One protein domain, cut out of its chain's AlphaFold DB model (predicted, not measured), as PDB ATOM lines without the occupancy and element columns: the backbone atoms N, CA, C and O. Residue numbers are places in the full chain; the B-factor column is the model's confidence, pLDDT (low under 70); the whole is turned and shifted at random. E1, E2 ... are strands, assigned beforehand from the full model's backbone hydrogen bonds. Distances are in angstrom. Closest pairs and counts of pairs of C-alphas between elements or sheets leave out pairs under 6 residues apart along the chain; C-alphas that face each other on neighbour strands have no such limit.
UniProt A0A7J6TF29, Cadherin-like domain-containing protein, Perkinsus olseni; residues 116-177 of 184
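AT A GLANCE: This is residues 116 to 177 of the 184 residues of the protein "Cadherin-like domain-containing protein" of Perkinsus olseni (UniProt A0A7J6TF29). A three-stranded antiparallel sheet, E1 - E4 - E5, is partly covered by a small two-stranded hairpin, E2 and E3, in a loose sandwich whose strands cross at 47 degrees. From the end of E4, the long stretch of residues 155 to 172 folds back to E5. The printed part has 62 residues with no named helix and five named strands, E1 to E5 in chain order; the class is all strand, with 26 of the 62 residues in named elements, under half. It is only just compact, close to loose, with a radius of gyration of the C-alphas of 12.6 A, and elongated, spanning 40 by 23 by 15 A.

IN THESE COORDINATES: E1, residues 116 to 121, begins at C-alpha 116 (214.284, 177.539, 374.280) and is 17.3 A long. E2 is residues 123 to 126 and E3 residues 137 to 140, each 9.6 A. E4, residues 147 to 154, measures 22.5 A. E5, residues 173 to 176, measures 10.0 A and ends at C-alpha 176 (228.842, 195.820, 380.557).

HOW THE PARTS SIT: E1 and E4 are antiparallel at 166 degrees, with N 119 and O 151 3.0 A apart, within hydrogen-bond range. E4 and E5 form an antiparallel hairpin at 153 degrees, with N 150 and O 173 at 2.8 A. E2 and E3 form another at 151 degrees, with N 124 and O 139 at 2.9 A. The two sheets make a sandwich, face to face, 9.0 A between the centres of the facing parts. The closest C-alphas of E2 and E4, Cys 123 and Ala 148, are 6.1 A apart. E1 and E5 are apart.

THE WHOLE: The C-alphas farthest apart, Asn 143 and Pro 160, are 39.9 A apart. The printed part has no cut; the link E4 to E5 is long. Mean pLDDT of the printed part is 80.6; residues 143 to 145, 169 to 171 and 175 to 177 are under 70.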
ATOM      1  N   ALA A 116     215.019 178.266 373.245       90.12
ATOM      2  CA  ALA A 116     214.284 177.539 374.280       90.12
ATOM      3  C   ALA A 116     214.400 178.220 375.657       90.12
ATOM      4  O   ALA A 116     213.612 177.942 376.560       90.12
ATOM      5  N   GLY A 117     215.384 179.108 375.832       91.31
ATOM      6  CA  GLY A 117     215.625 179.807 377.089       91.31
ATOM      7  C   GLY A 117     216.582 180.985 376.952       91.31
ATOM      8  O   GLY A 117     217.422 181.027 376.055       91.31
ATOM      9  N   LEU A 118     216.485 181.922 377.891       91.69
ATOM     10  CA  LEU A 118     217.478 182.965 378.121       91.69
ATOM     11  C   LEU A 118     217.590 183.196 379.627       91.69
ATOM     12  O   LEU A 118     216.607 183.565 380.271       91.69
ATOM     13  N   SER A 119     218.776 182.973 380.189       90.62
ATOM     14  CA  SER A 119     219.066 183.278 381.591       90.62
ATOM     15  C   SER A 119     220.117 184.375 381.711       90.62
ATOM     16  O   SER A 119     220.936 184.580 380.812       90.62
ATOM     17  N   ALA A 120     220.072 185.091 382.831       89.75
ATOM     18  CA  ALA A 120     221.022 186.137 383.164       89.75
ATOM     19  C   ALA A 120     221.573 185.930 384.577       89.75
ATOM     20  O   ALA A 120     220.822 185.654 385.514       89.75
ATOM     21  N   GLU A 121     222.883 186.091 384.722       89.06
ATOM     22  CA  GLU A 121     223.563 186.224 386.011       89.06
ATOM     23  C   GLU A 121     223.851 187.716 386.265       89.06
ATOM     24  O   GLU A 121     224.090 188.476 385.325       89.06
ATOM     25  N   GLU A 122     223.814 188.149 387.529       88.31
ATOM     26  CA  GLU A 122     224.033 189.542 387.985       88.31
ATOM     27  C   GLU A 122     222.983 190.597 387.581       88.31
ATOM     28  O   GLU A 122     223.013 191.731 388.075       88.31
ATOM     29  N   CYS A 123     221.984 190.226 386.778       87.69
ATOM     30  CA  CYS A 123     220.821 191.065 386.496       87.69
ATOM     31  C   CYS A 123     219.511 190.274 386.434       87.69
ATOM     32  O   CYS A 123     219.501 189.043 386.385       87.69
ATOM     33  N   GLU A 124     218.399 190.999 386.464       89.38
ATOM     34  CA  GLU A 124     217.060 190.464 386.225       89.38
ATOM     35  C   GLU A 124     216.587 190.856 384.821       89.38
ATOM     36  O   GLU A 124     216.690 192.023 384.430       89.38
ATOM     37  N   LEU A 125     216.085 189.879 384.059       90.75
ATOM     38  CA  LEU A 125     215.488 190.116 382.746       90.75
ATOM     39  C   LEU A 125     214.053 190.612 382.917       90.75
ATOM     40  O   LEU A 125     213.252 190.000 383.621       90.75
ATOM     41  N   THR A 126     213.720 191.714 382.252       90.69
ATOM     42  CA  THR A 126     212.350 192.223 382.158       90.69
ATOM     43  C   THR A 126     211.978 192.407 380.684       90.69
ATOM     44  O   THR A 126     212.659 193.168 379.992       90.69
ATOM     45  N   PRO A 127     210.918 191.734 380.195       92.50
ATOM     46  CA  PRO A 127     210.110 190.725 380.898       92.50
ATOM     47  C   PRO A 127     210.903 189.434 381.191       92.50
ATOM     48  O   PRO A 127     212.026 189.266 380.721       92.50
ATOM     49  N   ALA A 128     210.320 188.509 381.961       91.25
ATOM     50  CA  ALA A 128     210.855 187.150 382.056       91.25
ATOM     51  C   ALA A 128     210.886 186.492 380.665       91.25
ATOM     52  O   ALA A 128     210.090 186.852 379.794       91.25
ATOM     53  N   PHE A 129     211.801 185.539 380.456       93.06
ATOM     54  CA  PHE A 129     211.980 184.903 379.151       93.06
ATOM     55  C   PHE A 129     210.668 184.339 378.589       93.06
ATOM     56  O   PHE A 129     209.949 183.595 379.261       93.06
ATOM     57  N   HIS A 130     210.399 184.668 377.328       91.88
ATOM     58  CA  HIS A 130     209.317 184.115 376.532       91.88
ATOM     59  C   HIS A 130     209.770 184.028 375.060       91.88
ATOM     60  O   HIS A 130     210.325 185.002 374.550       91.88
ATOM     61  N   PRO A 131     209.509 182.922 374.336       85.56
ATOM     62  CA  PRO A 131     210.039 182.711 372.980       85.56
ATOM     63  C   PRO A 131     209.592 183.779 371.967       85.56
ATOM     64  O   PRO A 131     210.326 184.106 371.044       85.56
ATOM     65  N   ASN A 132     208.414 184.376 372.176       89.31
ATOM     66  CA  ASN A 132     207.880 185.441 371.312       89.31
ATOM     67  C   ASN A 132     208.351 186.858 371.687       89.31
ATOM     68  O   ASN A 132     207.898 187.825 371.077       89.31
ATOM     69  N   VAL A 133     209.185 187.007 372.721       89.44
ATOM     70  CA  VAL A 133     209.733 188.306 373.124       89.44
ATOM     71  C   VAL A 133     211.164 188.410 372.618       89.44
ATOM     72  O   VAL A 133     212.017 187.602 372.973       89.44
ATOM     73  N   THR A 134     211.413 189.432 371.805       86.69
ATOM     74  CA  THR A 134     212.719 189.730 371.200       86.69
ATOM     75  C   THR A 134     213.491 190.824 371.932       86.69
ATOM     76  O   THR A 134     214.685 190.987 371.710       86.69
ATOM     77  N   ASP A 135     212.823 191.568 372.815       85.94
ATOM     78  CA  ASP A 135     213.383 192.730 373.496       85.94
ATOM     79  C   ASP A 135     213.364 192.522 375.010       85.94
ATOM     80  O   ASP A 135     212.307 192.355 375.621       85.94
ATOM     81  N   TYR A 136     214.549 192.574 375.617       86.44
ATOM     82  CA  TYR A 136     214.743 192.425 377.054       86.44
ATOM     83  C   TYR A 136     215.568 193.582 377.605       86.44
ATOM     84  O   TYR A 136     216.571 193.995 377.015       86.44
ATOM     85  N   SER A 137     215.190 194.066 378.785       87.38
ATOM     86  CA  SER A 137     216.072 194.872 379.628       87.38
ATOM     87  C   SER A 137     216.688 194.001 380.718       87.38
ATOM     88  O   SER A 137     215.989 193.205 381.338       87.38
ATOM     89  N   CYS A 138     217.983 194.180 380.963       87.00
ATOM     90  CA  CYS A 138     218.737 193.537 382.037       87.00
ATOM     91  C   CYS A 138     218.992 194.591 383.123       87.00
ATOM     92  O   CYS A 138     219.760 195.532 382.911       87.00
ATOM     93  N   THR A 139     218.303 194.467 384.259       86.12
ATOM     94  CA  THR A 139     218.426 195.401 385.390       86.12
ATOM     95  C   THR A 139     219.403 194.832 386.408       86.12
ATOM     96  O   THR A 139     219.141 193.790 387.010       86.12
ATOM     97  N   PHE A 140     220.553 195.485 386.583       84.75
ATOM     98  CA  PHE A 140     221.586 195.041 387.523       84.75
ATOM     99  C   PHE A 140     221.085 195.087 388.969       84.75
ATOM    100  O   PHE A 140     220.416 196.035 389.380       84.75
ATOM    101  N   ARG A 141     221.452 194.071 389.759       75.50
ATOM    102  CA  ARG A 141     221.054 193.982 391.178       75.50
ATOM    103  C   ARG A 141     221.738 195.032 392.060       75.50
ATOM    104  O   ARG A 141     221.212 195.379 393.114       75.50
ATOM    105  N   TYR A 142     222.897 195.535 391.633       75.12
ATOM    106  CA  TYR A 142     223.714 196.492 392.378       75.12
ATOM    107  C   TYR A 142     224.232 197.615 391.464       75.12
ATOM    108  O   TYR A 142     224.506 197.392 390.289       75.12
ATOM    109  N   ASN A 143     224.438 198.814 392.025       64.94
ATOM    110  CA  ASN A 143     224.931 200.010 391.316       64.94
ATOM    111  C   ASN A 143     226.472 200.096 391.219       64.94
ATOM    112  O   ASN A 143     227.034 201.189 391.198       64.94
ATOM    113  N   VAL A 144     227.173 198.961 391.197       62.25
ATOM    114  CA  VAL A 144     228.635 198.913 391.006       62.25
ATOM    115  C   VAL A 144     228.967 198.388 389.609       62.25
ATOM    116  O   VAL A 144     228.118 197.795 388.947       62.25
ATOM    117  N   THR A 145     230.188 198.628 389.128       66.94
ATOM    118  CA  THR A 145     230.647 198.138 387.821       66.94
ATOM    119  C   THR A 145     230.627 196.609 387.800       66.94
ATOM    120  O   THR A 145     231.547 195.963 388.296       66.94
ATOM    121  N   MET A 146     229.566 196.025 387.241       70.12
ATOM    122  CA  MET A 146     229.396 194.581 387.084       70.12
ATOM    123  C   MET A 146     229.284 194.217 385.609       70.12
ATOM    124  O   MET A 146     228.917 195.035 384.761       70.12
ATOM    125  N   THR A 147     229.621 192.967 385.316       77.94
ATOM    126  CA  THR A 147     229.362 192.341 384.022       77.94
ATOM    127  C   THR A 147     228.252 191.325 384.233       77.94
ATOM    128  O   THR A 147     228.407 190.435 385.064       77.94
ATOM    129  N   ALA A 148     227.136 191.480 383.525       82.31
ATOM    130  CA  ALA A 148     226.085 190.470 383.517       82.31
ATOM    131  C   ALA A 148     226.403 189.426 382.451       82.31
ATOM    132  O   ALA A 148     226.888 189.763 381.369       82.31
ATOM    133  N   LYS A 149     226.123 188.165 382.757       85.12
ATOM    134  CA  LYS A 149     226.392 187.038 381.865       85.12
ATOM    135  C   LYS A 149     225.070 186.480 381.366       85.12
ATOM    136  O   LYS A 149     224.262 185.995 382.158       85.12
ATOM    137  N   LEU A 150     224.852 186.560 380.060       87.56
ATOM    138  CA  LEU A 150     223.676 186.032 379.385       87.56
ATOM    139  C   LEU A 150     223.965 184.654 378.809       87.56
ATOM    140  O   LEU A 150     224.910 184.472 378.038       87.56
ATOM    141  N   THR A 151     223.110 183.696 379.149       89.12
ATOM    142  CA  THR A 151     223.190 182.325 378.643       89.12
ATOM    143  C   THR A 151     221.902 181.998 377.885       89.12
ATOM    144  O   THR A 151     220.906 181.607 378.497       89.12
ATOM    145  N   PRO A 152     221.874 182.207 376.559       89.19
ATOM    146  CA  PRO A 152     220.801 181.700 375.716       89.19
ATOM    147  C   PRO A 152     220.871 180.169 375.610       89.19
ATOM    148  O   PRO A 152     221.948 179.572 375.656       89.19
ATOM    149  N   LEU A 153     219.712 179.540 375.445       88.38
ATOM    150  CA  LEU A 153     219.544 178.105 375.241       88.38
ATOM    151  C   LEU A 153     218.817 177.884 373.915       88.38
ATOM    152  O   LEU A 153     217.744 178.446 373.699       88.38
ATOM    153  N   LEU A 154     219.387 177.060 373.038       86.44
ATOM    154  CA  LEU A 154     218.752 176.669 371.778       86.44
ATOM    155  C   LEU A 154     217.691 175.601 372.000       86.44
ATOM    156  O   LEU A 154     217.848 174.721 372.846       86.44
ATOM    157  N   ASP A 155     216.667 175.621 371.154       84.44
ATOM    158  CA  ASP A 155     215.815 174.455 370.969       84.44
ATOM    159  C   ASP A 155     216.497 173.451 370.024       84.44
ATOM    160  O   ASP A 155     216.268 173.445 368.812       84.44
ATOM    161  N   SER A 156     217.366 172.597 370.573       78.00
ATOM    162  CA  SER A 156     218.081 171.582 369.786       78.00
ATOM    163  C   SER A 156     217.170 170.487 369.229       78.00
ATOM    164  O   SER A 156     217.581 169.780 368.314       78.00
ATOM    165  N   SER A 157     215.947 170.343 369.754       79.31
ATOM    166  CA  SER A 157     214.966 169.383 369.234       79.31
ATOM    167  C   SER A 157     214.340 169.865 367.926       79.31
ATOM    168  O   SER A 157     214.067 169.066 367.033       79.31
ATOM    169  N   ARG A 158     214.154 171.185 367.789       77.00
ATOM    170  CA  ARG A 158     213.585 171.815 366.590       77.00
ATOM    171  C   ARG A 158     214.639 172.356 365.637       77.00
ATOM    172  O   ARG A 158     214.354 172.502 364.451       77.00
ATOM    173  N   CYS A 159     215.843 172.641 366.123       79.75
ATOM    174  CA  CYS A 159     216.997 172.939 365.288       79.75
ATOM    175  C   CYS A 159     218.234 172.139 365.727       79.75
ATOM    176  O   CYS A 159     219.136 172.677 366.385       79.75
ATOM    177  N   PRO A 160     218.308 170.850 365.351       77.88
ATOM    178  CA  PRO A 160     219.523 170.068 365.511       77.88
ATOM    179  C   PRO A 160     220.696 170.788 364.834       77.88
ATOM    180  O   PRO A 160     220.619 171.156 363.666       77.88
ATOM    181  N   GLY A 161     221.779 171.016 365.582       76.19
ATOM    182  CA  GLY A 161     223.004 171.629 365.059       76.19
ATOM    183  C   GLY A 161     222.935 173.131 364.771       76.19
ATOM    184  O   GLY A 161     223.878 173.670 364.186       76.19
ATOM    185  N   CYS A 162     221.873 173.820 365.205       79.56
ATOM    186  CA  CYS A 162     221.894 175.277 365.304       79.56
ATOM    187  C   CYS A 162     223.064 175.749 366.177       79.56
ATOM    188  O   CYS A 162     223.460 175.090 367.140       79.56
ATOM    189  N   ILE A 163     223.571 176.939 365.867       78.38
ATOM    190  CA  ILE A 163     224.559 177.643 366.682       78.38
ATOM    191  C   ILE A 163     223.990 178.995 367.097       78.38
ATOM    192  O   ILE A 163     223.234 179.617 366.353       78.38
ATOM    193  N   ILE A 164     224.359 179.457 368.288       81.44
ATOM    194  CA  ILE A 164     224.043 180.812 368.734       81.44
ATOM    195  C   ILE A 164     225.169 181.723 368.263       81.44
ATOM    196  O   ILE A 164     226.337 181.478 368.565       81.44
ATOM    197  N   LEU A 165     224.806 182.786 367.556       75.81
ATOM    198  CA  LEU A 165     225.729 183.840 367.163       75.81
ATOM    199  C   LEU A 165     225.527 185.027 368.105       75.81
ATOM    200  O   LEU A 165     224.527 185.732 368.017       75.81
ATOM    201  N   ALA A 166     226.459 185.221 369.037       73.56
ATOM    202  CA  ALA A 166     226.545 186.460 369.802       73.56
ATOM    203  C   ALA A 166     227.313 187.524 368.990       73.56
ATOM    204  O   ALA A 166     228.107 187.152 368.126       73.56
ATOM    205  N   PRO A 167     227.156 188.832 369.270       71.75
ATOM    206  CA  PRO A 167     227.877 189.893 368.555       71.75
ATOM    207  C   PRO A 167     229.408 189.740 368.543       71.75
ATOM    208  O   PRO A 167     230.069 190.233 367.634       71.75
ATOM    209  N   ASP A 168     229.976 189.054 369.538       70.69
ATOM    210  CA  ASP A 168     231.402 188.722 369.643       70.69
ATOM    211  C   ASP A 168     231.702 187.226 369.409       70.69
ATOM    212  O   ASP A 168     232.811 186.765 369.673       70.69
ATOM    213  N   ASN A 169     230.722 186.462 368.909       62.38
ATOM    214  CA  ASN A 169     230.729 185.001 368.780       62.38
ATOM    215  C   ASN A 169     231.008 184.242 370.093       62.38
ATOM    216  O   ASN A 169     231.342 183.055 370.049       62.38
ATOM    217  N   THR A 170     230.853 184.878 371.260       69.94
ATOM    218  CA  THR A 170     231.013 184.211 372.555       69.94
ATOM    219  C   THR A 170     229.669 183.950 373.220       69.94
ATOM    220  O   THR A 170     228.826 184.829 373.392       69.94
ATOM    221  N   VAL A 171     229.467 182.697 373.612       66.62
ATOM    222  CA  VAL A 171     228.367 182.290 374.480       66.62
ATOM    223  C   VAL A 171     228.999 181.585 375.671       66.62
ATOM    224  O   VAL A 171     229.765 180.639 375.468       66.62
ATOM    225  N   PRO A 172     228.723 182.024 376.908       71.31
ATOM    226  CA  PRO A 172     227.770 183.067 377.301       71.31
ATOM    227  C   PRO A 172     228.257 184.500 377.009       71.31
ATOM    228  O   PRO A 172     229.455 184.770 377.059       71.31
ATOM    229  N   TYR A 173     227.315 185.409 376.726       76.25
ATOM    230  CA  TYR A 173     227.589 186.795 376.318       76.25
ATOM    231  C   TYR A 173     227.676 187.738 377.523       76.25
ATOM    232  O   TYR A 173     226.857 187.664 378.440       76.25
ATOM    233  N   ASN A 174     228.651 188.647 377.518       72.38
ATOM    234  CA  ASN A 174     228.935 189.539 378.641       72.38
ATOM    235  C   ASN A 174     228.435 190.969 378.380       72.38
ATOM    236  O   ASN A 174     228.973 191.681 377.533       72.38
ATOM    237  N   LEU A 175     227.462 191.422 379.168       65.56
ATOM    238  CA  LEU A 175     226.952 192.793 379.148       65.56
ATOM    239  C   LEU A 175     227.695 193.667 380.155       65.56
ATOM    240  O   LEU A 175     227.720 193.366 381.350       65.56
ATOM    241  N   ARG A 176     228.244 194.793 379.691       59.00
ATOM    242  CA  ARG A 176     228.842 195.820 380.557       59.00
ATOM    243  C   ARG A 176     227.864 196.973 380.768       59.00
ATOM    244  O   ARG A 176     227.209 197.415 379.833       59.00
ATOM    245  N   ASN A 177     227.809 197.480 381.997       41.62
ATOM    246  CA  ASN A 177     226.859 198.499 382.467       41.62
ATOM    247  C   ASN A 177     227.028 199.914 381.839       41.62
ATOM    248  O   ASN A 177     226.395 200.865 382.282       41.62
TER     249      ASN A 177